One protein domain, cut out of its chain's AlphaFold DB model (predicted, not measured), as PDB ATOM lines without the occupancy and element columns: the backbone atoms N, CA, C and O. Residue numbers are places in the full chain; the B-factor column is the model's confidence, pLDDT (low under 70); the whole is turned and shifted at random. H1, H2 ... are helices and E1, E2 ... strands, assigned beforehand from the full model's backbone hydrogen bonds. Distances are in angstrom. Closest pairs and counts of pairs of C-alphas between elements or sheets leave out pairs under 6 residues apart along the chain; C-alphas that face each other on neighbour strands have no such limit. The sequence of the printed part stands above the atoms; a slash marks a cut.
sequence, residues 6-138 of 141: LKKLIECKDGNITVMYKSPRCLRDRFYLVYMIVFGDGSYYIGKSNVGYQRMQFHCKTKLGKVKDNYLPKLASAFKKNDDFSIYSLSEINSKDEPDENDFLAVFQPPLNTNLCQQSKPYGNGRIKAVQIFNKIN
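Overview. This is residues 6 to 138 of the 141 residues of the protein "GIY-YIG domain-containing protein" of Muribaculaceae bacterium Isolate-080 (Janvier) (UniProt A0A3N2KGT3). What does the domain look like? It is a twisted antiparallel sheet of five strands, with H1 and H2 over one face and H3 over the other; H4 packs on H3, off the sheet. What is printed? 133 residues of mixed class, with E1 E2 E3 E4 H1 H2 E5 H3 H4 along the chain; the whole is compact, radius of gyration of the C-alphas 14.4 A, spans 40 by 34 by 28 A.

Arrangement. How do the strands pair? E2, residues 16 to 19, E1, residues 7 to 13, E5, residues 85 to 89, E3, residues 33 to 39, and E4, residues 44 to 49, are antiparallel neighbours in that order. Within hydrogen-bond range are N 18 and O 11, 2.7 A, N 12 and O 85, 2.7 A, N 86 and O 38, 2.8 A, and N 35 and O 47, 2.8 A. Which helices are on the sheet? H1, residues 52 to 63, height over the sheet 7.9 A, and H2, residues 73 to 81, are on the same face; E4, H1, H2 and E5 form a split strand-helix-strand unit, two strands running the same way with E3 between them, its crossover right-handed. H3, residues 101 to 108, is on the opposite face, over E4, its closest C-alphas being those of Lys 48 and Glu 101, 6.0 A. Which helices touch? H3 touches H4, residues 125 to 138, closest at the C-alphas of Asp 103 and Arg 127, 4.8 A; H1 touches H2 with residues 62 to 63 alone, closest at the C-alphas of Lys 63 and Phe 79, 5.3 A. In H1, H2, H3 and H4 every O i to N i+4 pair is within hydrogen-bond range.

Along the chain. Where are the anchors? E1 begins at C-alpha 7 (-11.659, 34.007, 39.937); H4 ends at C-alpha 138 (-19.994, 26.529, 51.598). Which elements are longer? H4 measures 20.5 A, E3 19.0 A.

Size, cuts and confidence. Is it unbroken? The printed part has no cut; E2 to E3, E5 to H3 and H3 to H4 are long links. Where is confidence low? Residues 23 to 30, 96 to 98 and 115 to 125 are under 70.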
ATOM      1  N   LEU A   6     -15.115  32.595  43.072       87.25
ATOM      2  CA  LEU A   6     -13.675  32.714  42.888       87.25
ATOM      3  C   LEU A   6     -13.330  33.054  41.444       87.25
ATOM      4  O   LEU A   6     -13.989  32.634  40.493       87.25
ATOM      5  N   LYS A   7     -12.207  33.753  41.267       90.62
ATOM      6  CA  LYS A   7     -11.659  34.007  39.937       90.62
ATOM      7  C   LYS A   7     -11.155  32.696  39.332       90.62
ATOM      8  O   LYS A   7     -10.088  32.210  39.714       90.62
ATOM      9  N   LYS A   8     -11.904  32.145  38.377       92.94
ATOM     10  CA  LYS A   8     -11.496  30.986  37.575       92.94
ATOM     11  C   LYS A   8     -10.355  31.385  36.627       92.94
ATOM     12  O   LYS A   8     -10.410  32.420  35.964       92.94
ATOM     13  N   LEU A   9      -9.292  30.589  36.612       93.06
ATOM     14  CA  LEU A   9      -8.065  30.829  35.848       93.06
ATOM     15  C   LEU A   9      -7.949  29.874  34.659       93.06
ATOM     16  O   LEU A   9      -7.572  30.299  33.566       93.06
ATOM     17  N   ILE A  10      -8.277  28.601  34.882       94.38
ATOM     18  CA  ILE A  10      -8.306  27.529  33.881       94.38
ATOM     19  C   ILE A  10      -9.565  26.700  34.103       94.38
ATOM     20  O   ILE A  10      -9.960  26.464  35.245       94.38
ATOM     21  N   GLU A  11     -10.135  26.225  33.008       95.56
ATOM     22  CA  GLU A  11     -11.177  25.211  32.980       95.56
ATOM     23  C   GLU A  11     -10.733  24.067  32.073       95.56
ATOM     24  O   GLU A  11     -10.169  24.299  31.007       95.56
ATOM     25  N   CYS A  12     -10.972  22.837  32.496       94.94
ATOM     26  CA  CYS A  12     -10.906  21.652  31.669       94.94
ATOM     27  C   CYS A  12     -12.268  20.976  31.742       94.94
ATOM     28  O   CYS A  12     -12.734  20.688  32.845       94.94
ATOM     29  N   LYS A  13     -12.898  20.790  30.584       94.00
ATOM     30  CA  LYS A  13     -14.204  20.152  30.460       94.00
ATOM     31  C   LYS A  13     -14.177  19.171  29.299       94.00
ATOM     32  O   LYS A  13     -13.740  19.545  28.209       94.00
ATOM     33  N   ASP A  14     -14.595  17.936  29.541       90.00
ATOM     34  CA  ASP A  14     -14.541  16.848  28.562       90.00
ATOM     35  C   ASP A  14     -13.119  16.703  27.969       90.00
ATOM     36  O   ASP A  14     -12.925  16.555  26.763       90.00
ATOM     37  N   GLY A  15     -12.088  16.887  28.809       85.25
ATOM     38  CA  GLY A  15     -10.676  16.876  28.407       85.25
ATOM     39  C   GLY A  15     -10.179  18.122  27.651       85.25
ATOM     40  O   GLY A  15      -8.972  18.261  27.431       85.25
ATOM     41  N   ASN A  16     -11.055  19.065  27.297       92.25
ATOM     42  CA  ASN A  16     -10.692  20.295  26.590       92.25
ATOM     43  C   ASN A  16     -10.274  21.391  27.570       92.25
ATOM     44  O   ASN A  16     -11.049  21.782  28.438       92.25
ATOM     45  N   ILE A  17      -9.052  21.911  27.421       93.56
ATOM     46  CA  ILE A  17      -8.479  22.914  28.329       93.56
ATOM     47  C   ILE A  17      -8.677  24.327  27.770       93.56
ATOM     48  O   ILE A  17      -8.137  24.673  26.721       93.56
ATOM     49  N   THR A  18      -9.347  25.176  28.544       94.00
ATOM     50  CA  THR A  18      -9.540  26.605  28.293       94.00
ATOM     51  C   THR A  18      -8.792  27.435  29.335       94.00
ATOM     52  O   THR A  18      -9.029  27.331  30.539       94.00
ATOM     53  N   VAL A  19      -7.890  28.309  28.881       90.12
ATOM     54  CA  VAL A  19      -7.172  29.254  29.751       90.12
ATOM     55  C   VAL A  19      -7.930  30.578  29.785       90.12
ATOM     56  O   VAL A  19      -7.952  31.315  28.801       90.12
ATOM     57  N   MET A  20      -8.532  30.898  30.930       90.25
ATOM     58  CA  MET A  20      -9.306  32.130  31.121       90.25
ATOM     59  C   MET A  20      -8.415  33.305  31.529       90.25
ATOM     60  O   MET A  20      -8.638  34.444  31.120       90.25
ATOM     61  N   TYR A  21      -7.373  33.040  32.320       84.88
ATOM     62  CA  TYR A  21      -6.446  34.078  32.751       84.88
ATOM     63  C   TYR A  21      -5.372  34.366  31.693       84.88
ATOM     64  O   TYR A  21      -4.465  33.567  31.455       84.88
ATOM     65  N   LYS A  22      -5.428  35.560  31.095       76.44
ATOM     66  CA  LYS A  22      -4.403  36.066  30.174       76.44
ATOM     67  C   LYS A  22      -3.428  36.971  30.933       76.44
ATOM     68  O   LYS A  22      -3.722  38.138  31.168       76.44
ATOM     69  N   SER A  23      -2.266  36.440  31.319       68.56
ATOM     70  CA  SER A  23      -1.228  37.245  31.984       68.56
ATOM     71  C   SER A  23      -0.639  38.295  31.031       68.56
ATOM     72  O   SER A  23      -0.199  37.915  29.934       68.56
ATOM     73  N   PRO A  24      -0.507  39.571  31.451       69.44
ATOM     74  CA  PRO A  24       0.354  40.544  30.778       69.44
ATOM     75  C   PRO A  24       1.775  39.983  30.638       69.44
ATOM     76  O   PRO A  24       2.252  39.290  31.542       69.44
ATOM     77  N   ARG A  25       2.457  40.252  29.511       64.44
ATOM     78  CA  ARG A  25       3.804  39.705  29.233       64.44
ATOM     79  C   ARG A  25       4.803  40.012  30.359       64.44
ATOM     80  O   ARG A  25       5.557  39.122  30.726       64.44
ATOM     81  N   CYS A  26       4.741  41.210  30.939       59.19
ATOM     82  CA  CYS A  26       5.617  41.669  32.023       59.19
ATOM     83  C   CYS A  26       5.434  40.933  33.362       59.19
ATOM     84  O   CYS A  26       6.314  41.000  34.210       59.19
ATOM     85  N   LEU A  27       4.319  40.223  33.561       60.72
ATOM     86  CA  LEU A  27       4.026  39.508  34.808       60.72
ATOM     87  C   LEU A  27       4.261  37.998  34.700       60.72
ATOM     88  O   LEU A  27       3.996  37.275  35.652       60.72
ATOM     89  N   ARG A  28       4.744  37.490  33.558       65.12
ATOM     90  CA  ARG A  28       4.923  36.040  33.355       65.12
ATOM     91  C   ARG A  28       6.026  35.435  34.227       65.12
ATOM     92  O   ARG A  28       5.906  34.265  34.589       65.12
ATOM     93  N   ASP A  29       7.028  36.231  34.595       63.00
ATOM     94  CA  ASP A  29       8.209  35.765  35.336       63.00
ATOM     95  C   ASP A  29       8.087  35.955  36.858       63.00
ATOM     96  O   ASP A  29       8.811  35.320  37.620       63.00
ATOM     97  N   ARG A  30       7.148  36.795  37.316       69.25
ATOM     98  CA  ARG A  30       6.816  37.004  38.736       69.25
ATOM     99  C   ARG A  30       5.302  37.091  38.889       69.25
ATOM    100  O   ARG A  30       4.704  38.164  38.815       69.25
ATOM    101  N   PHE A  31       4.704  35.918  39.040       77.88
ATOM    102  CA  PHE A  31       3.269  35.739  39.201       77.88
ATOM    103  C   PHE A  31       3.043  34.936  40.478       77.88
ATOM    104  O   PHE A  31       3.037  33.703  40.450       77.88
ATOM    105  N   TYR A  32       2.917  35.649  41.596       83.88
ATOM    106  CA  TYR A  32       2.556  35.059  42.873       83.88
ATOM    107  C   TYR A  32       1.073  34.697  42.876       83.88
ATOM    108  O   TYR A  32       0.212  35.527  42.562       83.88
ATOM    109  N   LEU A  33       0.779  33.450  43.234       87.19
ATOM    110  CA  LEU A  33      -0.572  32.917  43.262       87.19
ATOM    111  C   LEU A  33      -0.705  31.824  44.323       87.19
ATOM    112  O   LEU A  33       0.007  30.821  44.254       87.19
ATOM    113  N   VAL A  34      -1.698  31.967  45.205       90.94
ATOM    114  CA  VAL A  34      -2.309  30.837  45.919       90.94
ATOM    115  C   VAL A  34      -3.567  30.417  45.167       90.94
ATOM    116  O   VAL A  34      -4.421  31.249  44.849       90.94
ATOM    117  N   TYR A  35      -3.677  29.132  44.850       93.12
ATOM    118  CA  TYR A  35      -4.718  28.592  43.985       93.12
ATOM    119  C   TYR A  35      -5.308  27.294  44.517       93.12
ATOM    120  O   TYR A  35      -4.685  26.572  45.290       93.12
ATOM    121  N   MET A  36      -6.511  26.992  44.039       95.19
ATOM    122  CA  MET A  36      -7.208  25.734  44.257       95.19
ATOM    123  C   MET A  36      -7.450  25.047  42.915       95.19
ATOM    124  O   MET A  36      -7.854  25.705  41.959       95.19
ATOM    125  N   ILE A  37      -7.234  23.738  42.846       95.88
ATOM    126  CA  ILE A  37      -7.674  22.887  41.738       95.88
ATOM    127  C   ILE A  37      -8.845  22.055  42.241       95.88
ATOM    128  O   ILE A  37      -8.697  21.390  43.261       95.88
ATOM    129  N   VAL A  38      -9.976  22.087  41.542       96.00
ATOM    130  CA  VAL A  38     -11.171  21.289  41.852       96.00
ATOM    131  C   VAL A  38     -11.437  20.352  40.684       96.00
ATOM    132  O   VAL A  38     -11.505  20.818  39.548       96.00
ATOM    133  N   PHE A  39     -11.570  19.059  40.957       95.81
ATOM    134  CA  PHE A  39     -11.833  18.015  39.968       95.81
ATOM    135  C   PHE A  39     -13.327  17.671  39.891       95.81
ATOM    136  O   PHE A  39     -14.085  17.974  40.815       95.81
ATOM    137  N   GLY A  40     -13.750  17.047  38.786       90.81
ATOM    138  CA  GLY A  40     -15.145  16.641  38.557       90.81
ATOM    139  C   GLY A  40     -15.708  15.699  39.631       90.81
ATOM    140  O   GLY A  40     -16.878  15.806  39.985       90.81
ATOM    141  N   ASP A  41     -14.863  14.850  40.223       91.38
ATOM    142  CA  ASP A  41     -15.204  13.981  41.361       91.38
ATOM    143  C   ASP A  41     -15.347  14.716  42.713       91.38
ATOM    144  O   ASP A  41     -15.610  14.095  43.743       91.38
ATOM    145  N   GLY A  42     -15.164  16.040  42.732       90.44
ATOM    146  CA  GLY A  42     -15.233  16.873  43.929       90.44
ATOM    147  C   GLY A  42     -13.955  16.886  44.770       90.44
ATOM    148  O   GLY A  42     -13.884  17.653  45.734       90.44
ATOM    149  N   SER A  43     -12.930  16.104  44.419       93.75
ATOM    150  CA  SER A  43     -11.619  16.198  45.061       93.75
ATOM    151  C   SER A  43     -10.931  17.516  44.702       93.75
ATOM    152  O   SER A  43     -11.159  18.107  43.642       93.75
ATOM    153  N   TYR A  44     -10.091  18.020  45.606       95.31
ATOM    154  CA  TYR A  44      -9.412  19.291  45.392       95.31
ATOM    155  C   TYR A  44      -8.026  19.344  46.029       95.31
ATOM    156  O   TYR A  44      -7.690  18.592  46.949       95.31
ATOM    157  N   TYR A  45      -7.214  20.246  45.488       94.81
ATOM    158  CA  TYR A  45      -5.830  20.514  45.861       94.81
ATOM    159  C   TYR A  45      -5.641  22.017  46.049       94.81
ATOM    160  O   TYR A  45      -6.209  22.803  45.289       94.81
ATOM    161  N   ILE A  46      -4.814  22.421  47.008       93.44
ATOM    162  CA  ILE A  46      -4.393  23.817  47.177       93.44
ATOM    163  C   ILE A  46      -2.887  23.912  46.972       93.44
ATOM    164  O   ILE A  46      -2.139  23.074  47.470       93.44
ATOM    165  N   GLY A  47      -2.461  24.921  46.214       91.38
ATOM    166  CA  GLY A  47      -1.062  25.168  45.897       91.38
ATOM    167  C   GLY A  47      -0.696  26.646  45.995       91.38
ATOM    168  O   GLY A  47      -1.537  27.508  45.734       91.38
ATOM    169  N   LYS A  48       0.580  26.951  46.238       90.75
ATOM    170  CA  LYS A  48       1.178  28.260  45.920       90.75
ATOM    171  C   LYS A  48       2.254  28.194  44.848       90.75
ATOM    172  O   LYS A  48       2.832  27.144  44.565       90.75
ATOM    173  N   SER A  49       2.518  29.330  44.211       88.69
ATOM    174  CA  SER A  49       3.623  29.486  43.270       88.69
ATOM    175  C   SER A  49       4.000  30.952  43.096       88.69
ATOM    176  O   SER A  49       3.118  31.779  42.892       88.69
ATOM    177  N   ASN A  50       5.301  31.244  43.056       85.69
ATOM    178  CA  ASN A  50       5.843  32.566  42.695       85.69
ATOM    179  C   ASN A  50       5.965  32.743  41.164       85.69
ATOM    180  O   ASN A  50       6.211  33.836  40.658       85.69
ATOM    181  N   VAL A  51       5.774  31.644  40.425       85.94
ATOM    182  CA  VAL A  51       5.753  31.550  38.956       85.94
ATOM    183  C   VAL A  51       4.460  30.873  38.496       85.94
ATOM    184  O   VAL A  51       4.443  29.919  37.718       85.94
ATOM    185  N   GLY A  52       3.324  31.268  39.066       86.00
ATOM    186  CA  GLY A  52       2.053  30.562  38.885       86.00
ATOM    187  C   GLY A  52       1.574  30.453  37.428       86.00
ATOM    188  O   GLY A  52       0.894  29.482  37.128       86.00
ATOM    189  N   TYR A  53       1.982  31.327  36.494       84.50
ATOM    190  CA  TYR A  53       1.691  31.117  35.066       84.50
ATOM    191  C   TYR A  53       2.363  29.841  34.538       84.50
ATOM    192  O   TYR A  53       1.704  28.989  33.942       84.50
ATOM    193  N   GLN A  54       3.652  29.659  34.830       86.88
ATOM    194  CA  GLN A  54       4.393  28.447  34.476       86.88
ATOM    195  C   GLN A  54       3.822  27.219  35.201       86.88
ATOM    196  O   GLN A  54       3.676  26.157  34.598       86.88
ATOM    197  N   ARG A  55       3.421  27.367  36.472       89.81
ATOM    198  CA  ARG A  55       2.781  26.288  37.245       89.81
ATOM    199  C   ARG A  55       1.423  25.876  36.666       89.81
ATOM    200  O   ARG A  55       1.140  24.689  36.568       89.81
ATOM    201  N   MET A  56       0.604  26.832  36.240       89.00
ATOM    202  CA  MET A  56      -0.659  26.570  35.550       89.00
ATOM    203  C   MET A  56      -0.428  25.808  34.241       89.00
ATOM    204  O   MET A  56      -1.080  24.798  33.988       89.00
ATOM    205  N   GLN A  57       0.555  26.230  33.438       88.06
ATOM    206  CA  GLN A  57       0.940  25.505  32.224       88.06
ATOM    207  C   GLN A  57       1.449  24.090  32.521       88.06
ATOM    208  O   GLN A  57       1.174  23.173  31.747       88.06
ATOM    209  N   PHE A  58       2.184  23.908  33.619       90.56
ATOM    210  CA  PHE A  58       2.639  22.597  34.071       90.56
ATOM    211  C   PHE A  58       1.450  21.670  34.346       90.56
ATOM    212  O   PHE A  58       1.412  20.578  33.790       90.56
ATOM    213  N   HIS A  59       0.435  22.130  35.084       92.00
ATOM    214  CA  HIS A  59      -0.783  21.351  35.351       92.00
ATOM    215  C   HIS A  59      -1.515  20.943  34.068       92.00
ATOM    216  O   HIS A  59      -1.855  19.773  33.897       92.00
ATOM    217  N   CYS A  60      -1.669  21.866  33.111       90.44
ATOM    218  CA  CYS A  60      -2.248  21.542  31.804       90.44
ATOM    219  C   CYS A  60      -1.431  20.474  31.058       90.44
ATOM    220  O   CYS A  60      -1.990  19.542  30.486       90.44
ATOM    221  N   LYS A  61      -0.096  20.584  31.069       90.56
ATOM    222  CA  LYS A  61       0.787  19.587  30.447       90.56
ATOM    223  C   LYS A  61       0.695  18.226  31.139       90.56
ATOM    224  O   LYS A  61       0.752  17.214  30.443       90.56
ATOM    225  N   THR A  62       0.527  18.199  32.460       90.25
ATOM    226  CA  THR A  62       0.321  16.969  33.236       90.25
ATOM    227  C   THR A  62      -0.992  16.287  32.857       90.25
ATOM    228  O   THR A  62      -0.966  15.092  32.564       90.25
ATOM    229  N   LYS A  63      -2.117  17.020  32.756       89.88
ATOM    230  CA  LYS A  63      -3.388  16.448  32.256       89.88
ATOM    231  C   LYS A  63      -3.228  15.855  30.856       89.88
ATOM    232  O   LYS A  63      -3.710  14.759  30.598       89.88
ATOM    233  N   LEU A  64      -2.511  16.546  29.969       89.25
ATOM    234  CA  LEU A  64      -2.254  16.086  28.600       89.25
ATOM    235  C   LEU A  64      -1.215  14.949  28.506       89.25
ATOM    236  O   LEU A  64      -0.819  14.588  27.401       89.25
ATOM    237  N   GLY A  65      -0.698  14.435  29.629       87.06
ATOM    238  CA  GLY A  65       0.324  13.384  29.645       87.06
ATOM    239  C   GLY A  65       1.693  13.809  29.096       87.06
ATOM    240  O   GLY A  65       2.566  12.967  28.908       87.06
ATOM    241  N   LYS A  66       1.909  15.109  28.854       88.75
ATOM    242  CA  LYS A  66       3.157  15.659  28.291       88.75
ATOM    243  C   LYS A  66       4.270  15.783  29.327       88.75
ATOM    244  O   LYS A  66       5.433  15.923  28.961       88.75
ATOM    245  N   VAL A  67       3.918  15.788  30.611       87.06
ATOM    246  CA  VAL A  67       4.852  15.868  31.738       87.06
ATOM    247  C   VAL A  67       4.383  14.912  32.831       87.06
ATOM    248  O   VAL A  67       3.183  14.770  33.065       87.06
ATOM    249  N   LYS A  68       5.329  14.245  33.501       80.44
ATOM    250  CA  LYS A  68       5.056  13.440  34.696       80.44
ATOM    251  C   LYS A  68       5.325  14.288  35.937       80.44
ATOM    252  O   LYS A  68       6.438  14.778  36.110       80.44
ATOM    253  N   ASP A  69       4.319  14.446  36.791       77.31
ATOM    254  CA  ASP A  69       4.507  15.018  38.124       77.31
ATOM    255  C   ASP A  69       4.824  13.892  39.114       77.31
ATOM    256  O   ASP A  69       3.938  13.162  39.558       77.31
ATOM    257  N   ASN A  70       6.112  13.731  39.416       73.69
ATOM    258  CA  ASN A  70       6.590  12.723  40.363       73.69
ATOM    259  C   ASN A  70       6.551  13.215  41.818       73.69
ATOM    260  O   ASN A  70       6.770  12.422  42.729       73.69
ATOM    261  N   TYR A  71       6.295  14.507  42.047       73.75
ATOM    262  CA  TYR A  71       6.377  15.118  43.374       73.75
ATOM    263  C   TYR A  71       5.020  15.158  44.078       73.75
ATOM    264  O   TYR A  71       4.970  15.135  45.306       73.75
ATOM    265  N   LEU A  72       3.918  15.175  43.321       83.06
ATOM    266  CA  LEU A  72       2.554  15.188  43.855       83.06
ATOM    267  C   LEU A  72       1.745  13.983  43.332       83.06
ATOM    268  O   LEU A  72       0.848  14.149  42.502       83.06
ATOM    269  N   PRO A  73       2.013  12.752  43.813       83.94
ATOM    270  CA  PRO A  73       1.426  11.533  43.248       83.94
ATOM    271  C   PRO A  73      -0.106  11.482  43.354       83.94
ATOM    272  O   PRO A  73      -0.766  11.006  42.429       83.94
ATOM    273  N   LYS A  74      -0.696  12.016  44.437       89.94
ATOM    274  CA  LYS A  74      -2.162  12.116  44.577       89.94
ATOM    275  C   LYS A  74      -2.770  13.052  43.533       89.94
ATOM    276  O   LYS A  74      -3.751  12.688  42.891       89.94
ATOM    277  N   LEU A  75      -2.157  14.217  43.320       91.44
ATOM    278  CA  LEU A  75      -2.605  15.183  42.319       91.44
ATOM    279  C   LEU A  75      -2.446  14.629  40.894       91.44
ATOM    280  O   LEU A  75      -3.366  14.714  40.086       91.44
ATOM    281  N   ALA A  76      -1.310  13.993  40.598       89.12
ATOM    282  CA  ALA A  76      -1.073  13.335  39.316       89.12
ATOM    283  C   ALA A  76      -2.091  12.213  39.045       89.12
ATOM    284  O   ALA A  76      -2.544  12.046  37.913       89.12
ATOM    285  N   SER A  77      -2.474  11.449  40.076       90.38
ATOM    286  CA  SER A  77      -3.538  10.446  39.974       90.38
ATOM    287  C   SER A  77      -4.898  11.088  39.685       90.38
ATOM    288  O   SER A  77      -5.611  10.602  38.809       90.38
ATOM    289  N   ALA A  78      -5.230  12.202  40.345       93.44
ATOM    290  CA  ALA A  78      -6.479  12.928  40.112       93.44
ATOM    291  C   ALA A  78      -6.600  13.427  38.661       93.44
ATOM    292  O   ALA A  78      -7.630  13.197  38.033       93.44
ATOM    293  N   PHE A  79      -5.527  13.988  38.084       93.00
ATOM    294  CA  PHE A  79      -5.498  14.399  36.670       93.00
ATOM    295  C   PHE A  79      -5.725  13.250  35.680       93.00
ATOM    296  O   PHE A  79      -6.284  13.469  34.606       93.00
ATOM    297  N   LYS A  80      -5.281  12.032  36.013       89.94
ATOM    298  CA  LYS A  80      -5.502  10.848  35.169       89.94
ATOM    299  C   LYS A  80      -6.936  10.330  35.246       89.94
ATOM    300  O   LYS A  80      -7.424   9.798  34.262       89.94
ATOM    301  N   LYS A  81      -7.568  10.441  36.417       91.50
ATOM    302  CA  LYS A  81      -8.909   9.903  36.685       91.50
ATOM    303  C   LYS A  81     -10.039  10.824  36.231       91.50
ATOM    304  O   LYS A  81     -11.113  10.335  35.919       91.50
ATOM    305  N   ASN A  82      -9.803  12.133  36.240       92.12
ATOM    306  CA  ASN A  82     -10.831  13.136  35.998       92.12
ATOM    307  C   ASN A  82     -10.610  13.825  34.657       92.12
ATOM    308  O   ASN A  82      -9.532  14.378  34.420       92.12
ATOM    309  N   ASP A  83     -11.635  13.843  33.809       91.12
ATOM    310  CA  ASP A  83     -11.646  14.623  32.562       91.12
ATOM    311  C   ASP A  83     -11.974  16.092  32.762       91.12
ATOM    312  O   ASP A  83     -11.566  16.923  31.948       91.12
ATOM    313  N   ASP A  84     -12.560  16.400  33.914       94.06
ATOM    314  CA  ASP A  84     -12.940  17.743  34.297       94.06
ATOM    315  C   ASP A  84     -12.104  18.234  35.476       94.06
ATOM    316  O   ASP A  84     -11.946  17.552  36.496       94.06
ATOM    317  N   PHE A  85     -11.592  19.457  35.357       95.88
ATOM    318  CA  PHE A  85     -11.047  20.197  36.489       95.88
ATOM    319  C   PHE A  85     -11.131  21.703  36.256       95.88
ATOM    320  O   PHE A  85     -11.227  22.188  35.134       95.88
ATOM    321  N   SER A  86     -11.048  22.488  37.318       96.19
ATOM    322  CA  SER A  86     -10.924  23.941  37.234       96.19
ATOM    323  C   SER A  86      -9.877  24.438  38.215       96.19
ATOM    324  O   SER A  86      -9.752  23.908  39.317       96.19
ATOM    325  N   ILE A  87      -9.126  25.465  37.816       95.50
ATOM    326  CA  ILE A  87      -8.154  26.145  38.677       95.50
ATOM    327  C   ILE A  87      -8.705  27.517  39.040       95.50
ATOM    328  O   ILE A  87      -9.021  28.312  38.155       95.50
ATOM    329  N   TYR A  88      -8.773  27.808  40.333       94.25
ATOM    330  CA  TYR A  88      -9.289  29.052  40.893       94.25
ATOM    331  C   TYR A  88      -8.211  29.791  41.683       94.25
ATOM    332  O   TYR A  88      -7.382  29.174  42.349       94.25
ATOM    333  N   SER A  89      -8.249  31.121  41.644       91.69
ATOM    334  CA  SER A  89      -7.435  31.978  42.508       91.69
ATOM    335  C   SER A  89      -8.044  32.042  43.909       91.69
ATOM    336  O   SER A  89      -9.211  32.410  44.046       91.69
ATOM    337  N   LEU A  90      -7.257  31.728  44.941       89.56
ATOM    338  CA  LEU A  90      -7.627  31.920  46.352       89.56
ATOM    339  C   LEU A  90      -7.111  33.253  46.910       89.56
ATOM    340  O   LEU A  90      -7.611  33.764  47.910       89.56
ATOM    341  N   SER A  91      -6.117  33.839  46.250       84.25
ATOM    342  CA  SER A  91      -5.579  35.153  46.579       84.25
ATOM    343  C   SER A  91      -5.775  36.135  45.434       84.25
ATOM    344  O   SER A  91      -6.073  35.755  44.299       84.25
ATOM    345  N   GLU A  92      -5.565  37.415  45.724       81.50
ATOM    346  CA  GLU A  92      -5.271  38.360  44.655       81.50
ATOM    347  C   GLU A  92      -3.919  37.993  44.036       81.50
ATOM    348  O   GLU A  92      -2.983  37.582  44.727       81.50
ATOM    349  N   ILE A  93      -3.852  38.096  42.714       78.12
ATOM    350  CA  ILE A  93      -2.644  37.836  41.937       78.12
ATOM    351  C   ILE A  93      -1.643  38.953  42.226       78.12
ATOM    352  O   ILE A  93      -1.998  40.122  42.088       78.12
ATOM    353  N   ASN A  94      -0.398  38.599  42.555       74.75
ATOM    354  CA  ASN A  94       0.665  39.567  42.870       74.75
ATOM    355  C   ASN A  94       0.311  40.543  44.006       74.75
ATOM    356  O   ASN A  94       0.794  41.677  44.024       74.75
ATOM    357  N   SER A  95      -0.541  40.120  44.943       70.56
ATOM    358  CA  SER A  95      -0.812  40.911  46.141       70.56
ATOM    359  C   SER A  95       0.469  41.074  46.957       70.56
ATOM    360  O   SER A  95       1.190  40.100  47.158       70.56
ATOM    361  N   LYS A  96       0.743  42.297  47.433       63.94
ATOM    362  CA  LYS A  96       1.835  42.556  48.390       63.94
ATOM    363  C   LYS A  96       1.577  41.870  49.731       63.94
ATOM    364  O   LYS A  96       2.517  41.490  50.418       63.94
ATOM    365  N   ASP A  97       0.301  41.679  50.052       66.38
ATOM    366  CA  ASP A  97      -0.162  40.905  51.190       66.38
ATOM    367  C   ASP A  97      -0.264  39.439  50.758       66.38
ATOM    368  O   ASP A  97      -1.366  38.919  50.580       66.38
ATOM    369  N   GLU A  98       0.884  38.802  50.493       64.94
ATOM    370  CA  GLU A  98       0.983  37.398  50.076       64.94
ATOM    371  C   GLU A  98       0.330  36.500  51.139       64.94
ATOM    372  O   GLU A  98       0.915  36.290  52.206       64.94
ATOM    373  N   PRO A  99      -0.890  35.976  50.914       70.12
ATOM    374  CA  PRO A  99      -1.503  35.130  51.919       70.12
ATOM    375  C   PRO A  99      -0.787  33.777  51.916       70.12
ATOM    376  O   PRO A  99      -0.494  33.230  50.854       70.12
ATOM    377  N   ASP A 100      -0.498  33.227  53.094       79.94
ATOM    378  CA  ASP A 100       0.216  31.956  53.176       79.94
ATOM    379  C   ASP A 100      -0.710  30.803  52.767       79.94
ATOM    380  O   ASP A 100      -1.823  30.658  53.269       79.94
ATOM    381  N   GLU A 101      -0.234  29.938  51.874       85.00
ATOM    382  CA  GLU A 101      -0.876  28.664  51.533       85.00
ATOM    383  C   GLU A 101      -1.260  27.863  52.780       85.00
ATOM    384  O   GLU A 101      -2.333  27.261  52.805       85.00
ATOM    385  N   ASN A 102      -0.433  27.901  53.829       84.06
ATOM    386  CA  ASN A 102      -0.695  27.190  55.080       84.06
ATOM    387  C   ASN A 102      -2.013  27.611  55.746       84.06
ATOM    388  O   ASN A 102      -2.691  26.769  56.334       84.06
ATOM    389  N   ASP A 103      -2.413  28.879  55.614       85.56
ATOM    390  CA  ASP A 103      -3.685  29.365  56.154       85.56
ATOM    391  C   ASP A 103      -4.871  28.715  55.437       85.56
ATOM    392  O   ASP A 103      -5.849  28.305  56.067       85.56
ATOM    393  N   PHE A 104      -4.767  28.555  54.117       88.19
ATOM    394  CA  PHE A 104      -5.771  27.852  53.328       88.19
ATOM    395  C   PHE A 104      -5.755  26.350  53.606       88.19
ATOM    396  O   PHE A 104      -6.813  25.759  53.784       88.19
ATOM    397  N   LEU A 105      -4.583  25.725  53.710       88.62
ATOM    398  CA  LEU A 105      -4.479  24.302  54.035       88.62
ATOM    399  C   LEU A 105      -5.107  23.973  55.398       88.62
ATOM    400  O   LEU A 105      -5.819  22.975  55.508       88.62
ATOM    401  N   ALA A 106      -4.907  24.829  56.405       84.69
ATOM    402  CA  ALA A 106      -5.469  24.646  57.742       84.69
ATOM    403  C   ALA A 106      -7.003  24.750  57.773       84.69
ATOM    404  O   ALA A 106      -7.652  24.034  58.536       84.69
ATOM    405  N   VAL A 107      -7.582  25.639  56.959       86.00
ATOM    406  CA  VAL A 107      -9.037  25.858  56.895       86.00
ATOM    407  C   VAL A 107      -9.721  24.827  55.998       86.00
ATOM    408  O   VAL A 107     -10.745  24.269  56.374       86.00
ATOM    409  N   PHE A 108      -9.166  24.571  54.814       88.25
ATOM    410  CA  PHE A 108      -9.818  23.768  53.779       88.25
ATOM    411  C   PHE A 108      -9.522  22.274  53.874       88.25
ATOM    412  O   PHE A 108     -10.277  21.500  53.295       88.25
ATOM    413  N   GLN A 109      -8.417  21.874  54.512       88.88
ATOM    414  CA  GLN A 109      -7.984  20.476  54.649       88.88
ATOM    415  C   GLN A 109      -8.131  19.647  53.347       88.88
ATOM    416  O   GLN A 109      -8.814  18.623  53.332       88.88
ATOM    417  N   PRO A 110      -7.535  20.095  52.223       90.38
ATOM    418  CA  PRO A 110      -7.743  19.477  50.914       90.38
ATOM    419  C   PRO A 110      -7.265  18.015  50.847       90.38
ATOM    420  O   PRO A 110      -6.131  17.723  51.237       90.38
ATOM    421  N   PRO A 111      -8.062  17.094  50.269       90.94
ATOM    422  CA  PRO A 111      -7.776  15.654  50.287       90.94
ATOM    423  C   PRO A 111      -6.542  15.249  49.463       90.94
ATOM    424  O   PRO A 111      -5.938  14.196  49.705       90.94
ATOM    425  N   LEU A 112      -6.158  16.066  48.475       92.19
ATOM    426  CA  LEU A 112      -5.040  15.774  47.575       92.19
ATOM    427  C   LEU A 112      -3.687  16.297  48.077       92.19
ATOM    428  O   LEU A 112      -2.658  15.909  47.524       92.19
ATOM    429  N   ASN A 113      -3.649  17.126  49.124       91.06
ATOM    430  CA  ASN A 113      -2.397  17.599  49.710       91.06
ATOM    431  C   ASN A 113      -1.810  16.525  50.645       91.06
ATOM    432  O   ASN A 113      -2.415  16.126  51.637       91.06
ATOM    433  N   THR A 114      -0.616  16.028  50.321       71.62
ATOM    434  CA  THR A 114       0.154  15.097  51.158       71.62
ATOM    435  C   THR A 114       1.103  15.896  52.045       71.62
ATOM    436  O   THR A 114       1.950  16.601  51.508       71.62
ATOM    437  N   ASN A 115       0.980  15.766  53.368       61.22
ATOM    438  CA  ASN A 115       1.706  16.517  54.408       61.22
ATOM    439  C   ASN A 115       1.122  17.909  54.694       61.22
ATOM    440  O   ASN A 115       1.698  18.938  54.347       61.22
ATOM    441  N   LEU A 116      -0.012  17.941  55.399       59.91
ATOM    442  CA  LEU A 116      -0.413  19.133  56.142       59.91
ATOM    443  C   LEU A 116       0.582  19.299  57.302       59.91
ATOM    444  O   LEU A 116       0.396  18.713  58.367       59.91
ATOM    445  N   CYS A 117       1.679  20.034  57.101       46.66
ATOM    446  CA  CYS A 117       2.535  20.430  58.218       46.66
ATOM    447  C   CYS A 117       1.711  21.338  59.141       46.66
ATOM    448  O   CYS A 117       1.528  22.518  58.863       46.66
ATOM    449  N   GLN A 118       1.208  20.774  60.242       48.31
ATOM    450  CA  GLN A 118       0.420  21.442  61.288       48.31
ATOM    451  C   GLN A 118       1.236  22.444  62.129       48.31
ATOM    452  O   GLN A 118       0.922  22.689  63.289       48.31
ATOM    453  N   GLN A 119       2.291  23.046  61.581       45.25
ATOM    454  CA  GLN A 119       3.010  24.113  62.272       45.25
ATOM    455  C   GLN A 119       2.388  25.451  61.887       45.25
ATOM    456  O   GLN A 119       2.928  26.219  61.093       45.25
ATOM    457  N   SER A 120       1.202  25.717  62.439       46.75
ATOM    458  CA  SER A 120       0.607  27.046  62.371       46.75
ATOM    459  C   SER A 120       1.522  28.033  63.092       46.75
ATOM    460  O   SER A 120       1.665  27.973  64.315       46.75
ATOM    461  N   LYS A 121       2.122  28.963  62.342       51.59
ATOM    462  CA  LYS A 121       2.588  30.230  62.913       51.59
ATOM    463  C   LYS A 121       1.396  30.952  63.571       51.59
ATOM    464  O   LYS A 121       0.251  30.702  63.180       51.59
ATOM    465  N   PRO A 122       1.633  31.811  64.577       48.88
ATOM    466  CA  PRO A 122       0.567  32.570  65.223       48.88
ATOM    467  C   PRO A 122      -0.269  33.362  64.206       48.88
ATOM    468  O   PRO A 122       0.233  33.817  63.181       48.88
ATOM    469  N   TYR A 123      -1.560  33.471  64.518       52.41
ATOM    470  CA  TYR A 123      -2.651  34.015  63.709       52.41
ATOM    471  C   TYR A 123      -2.282  35.281  62.914       52.41
ATOM    472  O   TYR A 123      -2.093  36.349  63.490       52.41
ATOM    473  N   GLY A 124      -2.231  35.164  61.583       60.75
ATOM    474  CA  GLY A 124      -2.081  36.289  60.657       60.75
ATOM    475  C   GLY A 124      -3.355  36.579  59.856       60.75
ATOM    476  O   GLY A 124      -4.293  35.779  59.822       60.75
ATOM    477  N   ASN A 125      -3.373  37.714  59.150       68.69
ATOM    478  CA  ASN A 125      -4.490  38.152  58.296       68.69
ATOM    479  C   ASN A 125      -4.888  37.128  57.209       68.69
ATOM    480  O   ASN A 125      -6.038  37.118  56.762       68.69
ATOM    481  N   GLY A 126      -3.974  36.243  56.796       71.00
ATOM    482  CA  GLY A 126      -4.248  35.216  55.787       71.00
ATOM    483  C   GLY A 126      -5.294  34.185  56.229       71.00
ATOM    484  O   GLY A 126      -6.151  33.812  55.424       71.00
ATOM    485  N   ARG A 127      -5.347  33.815  57.518       75.31
ATOM    486  CA  ARG A 127      -6.350  32.863  58.034       75.31
ATOM    487  C   ARG A 127      -7.765  33.431  58.048       75.31
ATOM    488  O   ARG A 127      -8.704  32.711  57.715       75.31
ATOM    489  N   ILE A 128      -7.934  34.721  58.354       80.50
ATOM    490  CA  ILE A 128      -9.243  35.397  58.265       80.50
ATOM    491  C   ILE A 128      -9.750  35.344  56.820       80.50
ATOM    492  O   ILE A 128     -10.897  34.968  56.575       80.50
ATOM    493  N   LYS A 129      -8.878  35.644  55.851       82.31
ATOM    494  CA  LYS A 129      -9.204  35.569  54.421       82.31
ATOM    495  C   LYS A 129      -9.560  34.143  53.990       82.31
ATOM    496  O   LYS A 129     -10.556  33.957  53.292       82.31
ATOM    497  N   ALA A 130      -8.808  33.138  54.441       82.19
ATOM    498  CA  ALA A 130      -9.099  31.733  54.161       82.19
ATOM    499  C   ALA A 130     -10.478  31.308  54.696       82.19
ATOM    500  O   ALA A 130     -11.254  30.713  53.951       82.19
ATOM    501  N   VAL A 131     -10.830  31.679  55.935       83.81
ATOM    502  CA  VAL A 131     -12.157  31.409  56.526       83.81
ATOM    503  C   VAL A 131     -13.272  32.120  55.760       83.81
ATOM    504  O   VAL A 131     -14.293  31.509  55.450       83.81
ATOM    505  N   GLN A 132     -13.089  33.393  55.397       85.50
ATOM    506  CA  GLN A 132     -14.077  34.132  54.603       85.50
ATOM    507  C   GLN A 132     -14.335  33.466  53.247       85.50
ATOM    508  O   GLN A 132     -15.482  33.365  52.817       85.50
ATOM    509  N   ILE A 133     -13.279  33.007  52.572       84.94
ATOM    510  CA  ILE A 133     -13.390  32.305  51.290       84.94
ATOM    511  C   ILE A 133     -14.066  30.943  51.482       84.94
ATOM    512  O   ILE A 133     -14.966  30.607  50.716       84.94
ATOM    513  N   PHE A 134     -13.698  30.194  52.522       85.81
ATOM    514  CA  PHE A 134     -14.325  28.914  52.855       85.81
ATOM    515  C   PHE A 134     -15.831  29.065  53.100       85.81
ATOM    516  O   PHE A 134     -16.630  28.334  52.519       85.81
ATOM    517  N   ASN A 135     -16.234  30.058  53.892       85.06
ATOM    518  CA  ASN A 135     -17.644  30.329  54.164       85.06
ATOM    519  C   ASN A 135     -18.399  30.752  52.898       85.06
ATOM    520  O   ASN A 135     -19.518  30.305  52.686       85.06
ATOM    521  N   LYS A 136     -17.791  31.560  52.016       85.62
ATOM    522  CA  LYS A 136     -18.404  31.936  50.728       85.62
ATOM    523  C   LYS A 136     -18.683  30.731  49.825       85.62
ATOM    524  O   LYS A 136     -19.689  30.735  49.126       85.62
ATOM    525  N   ILE A 137     -17.795  29.737  49.840       85.56
ATOM    526  CA  ILE A 137     -17.909  28.514  49.034       85.56
ATOM    527  C   ILE A 137     -18.959  27.550  49.605       85.56
ATOM    528  O   ILE A 137     -19.614  26.845  48.842       85.56
ATOM    529  N   ASN A 138     -19.122  27.504  50.933       79.94
ATOM    530  CA  ASN A 138     -19.994  26.529  51.598       79.94
ATOM    531  C   ASN A 138     -21.385  27.064  51.992       79.94
ATOM    532  O   ASN A 138     -22.308  26.268  52.104       79.94
TER     533      ASN A 138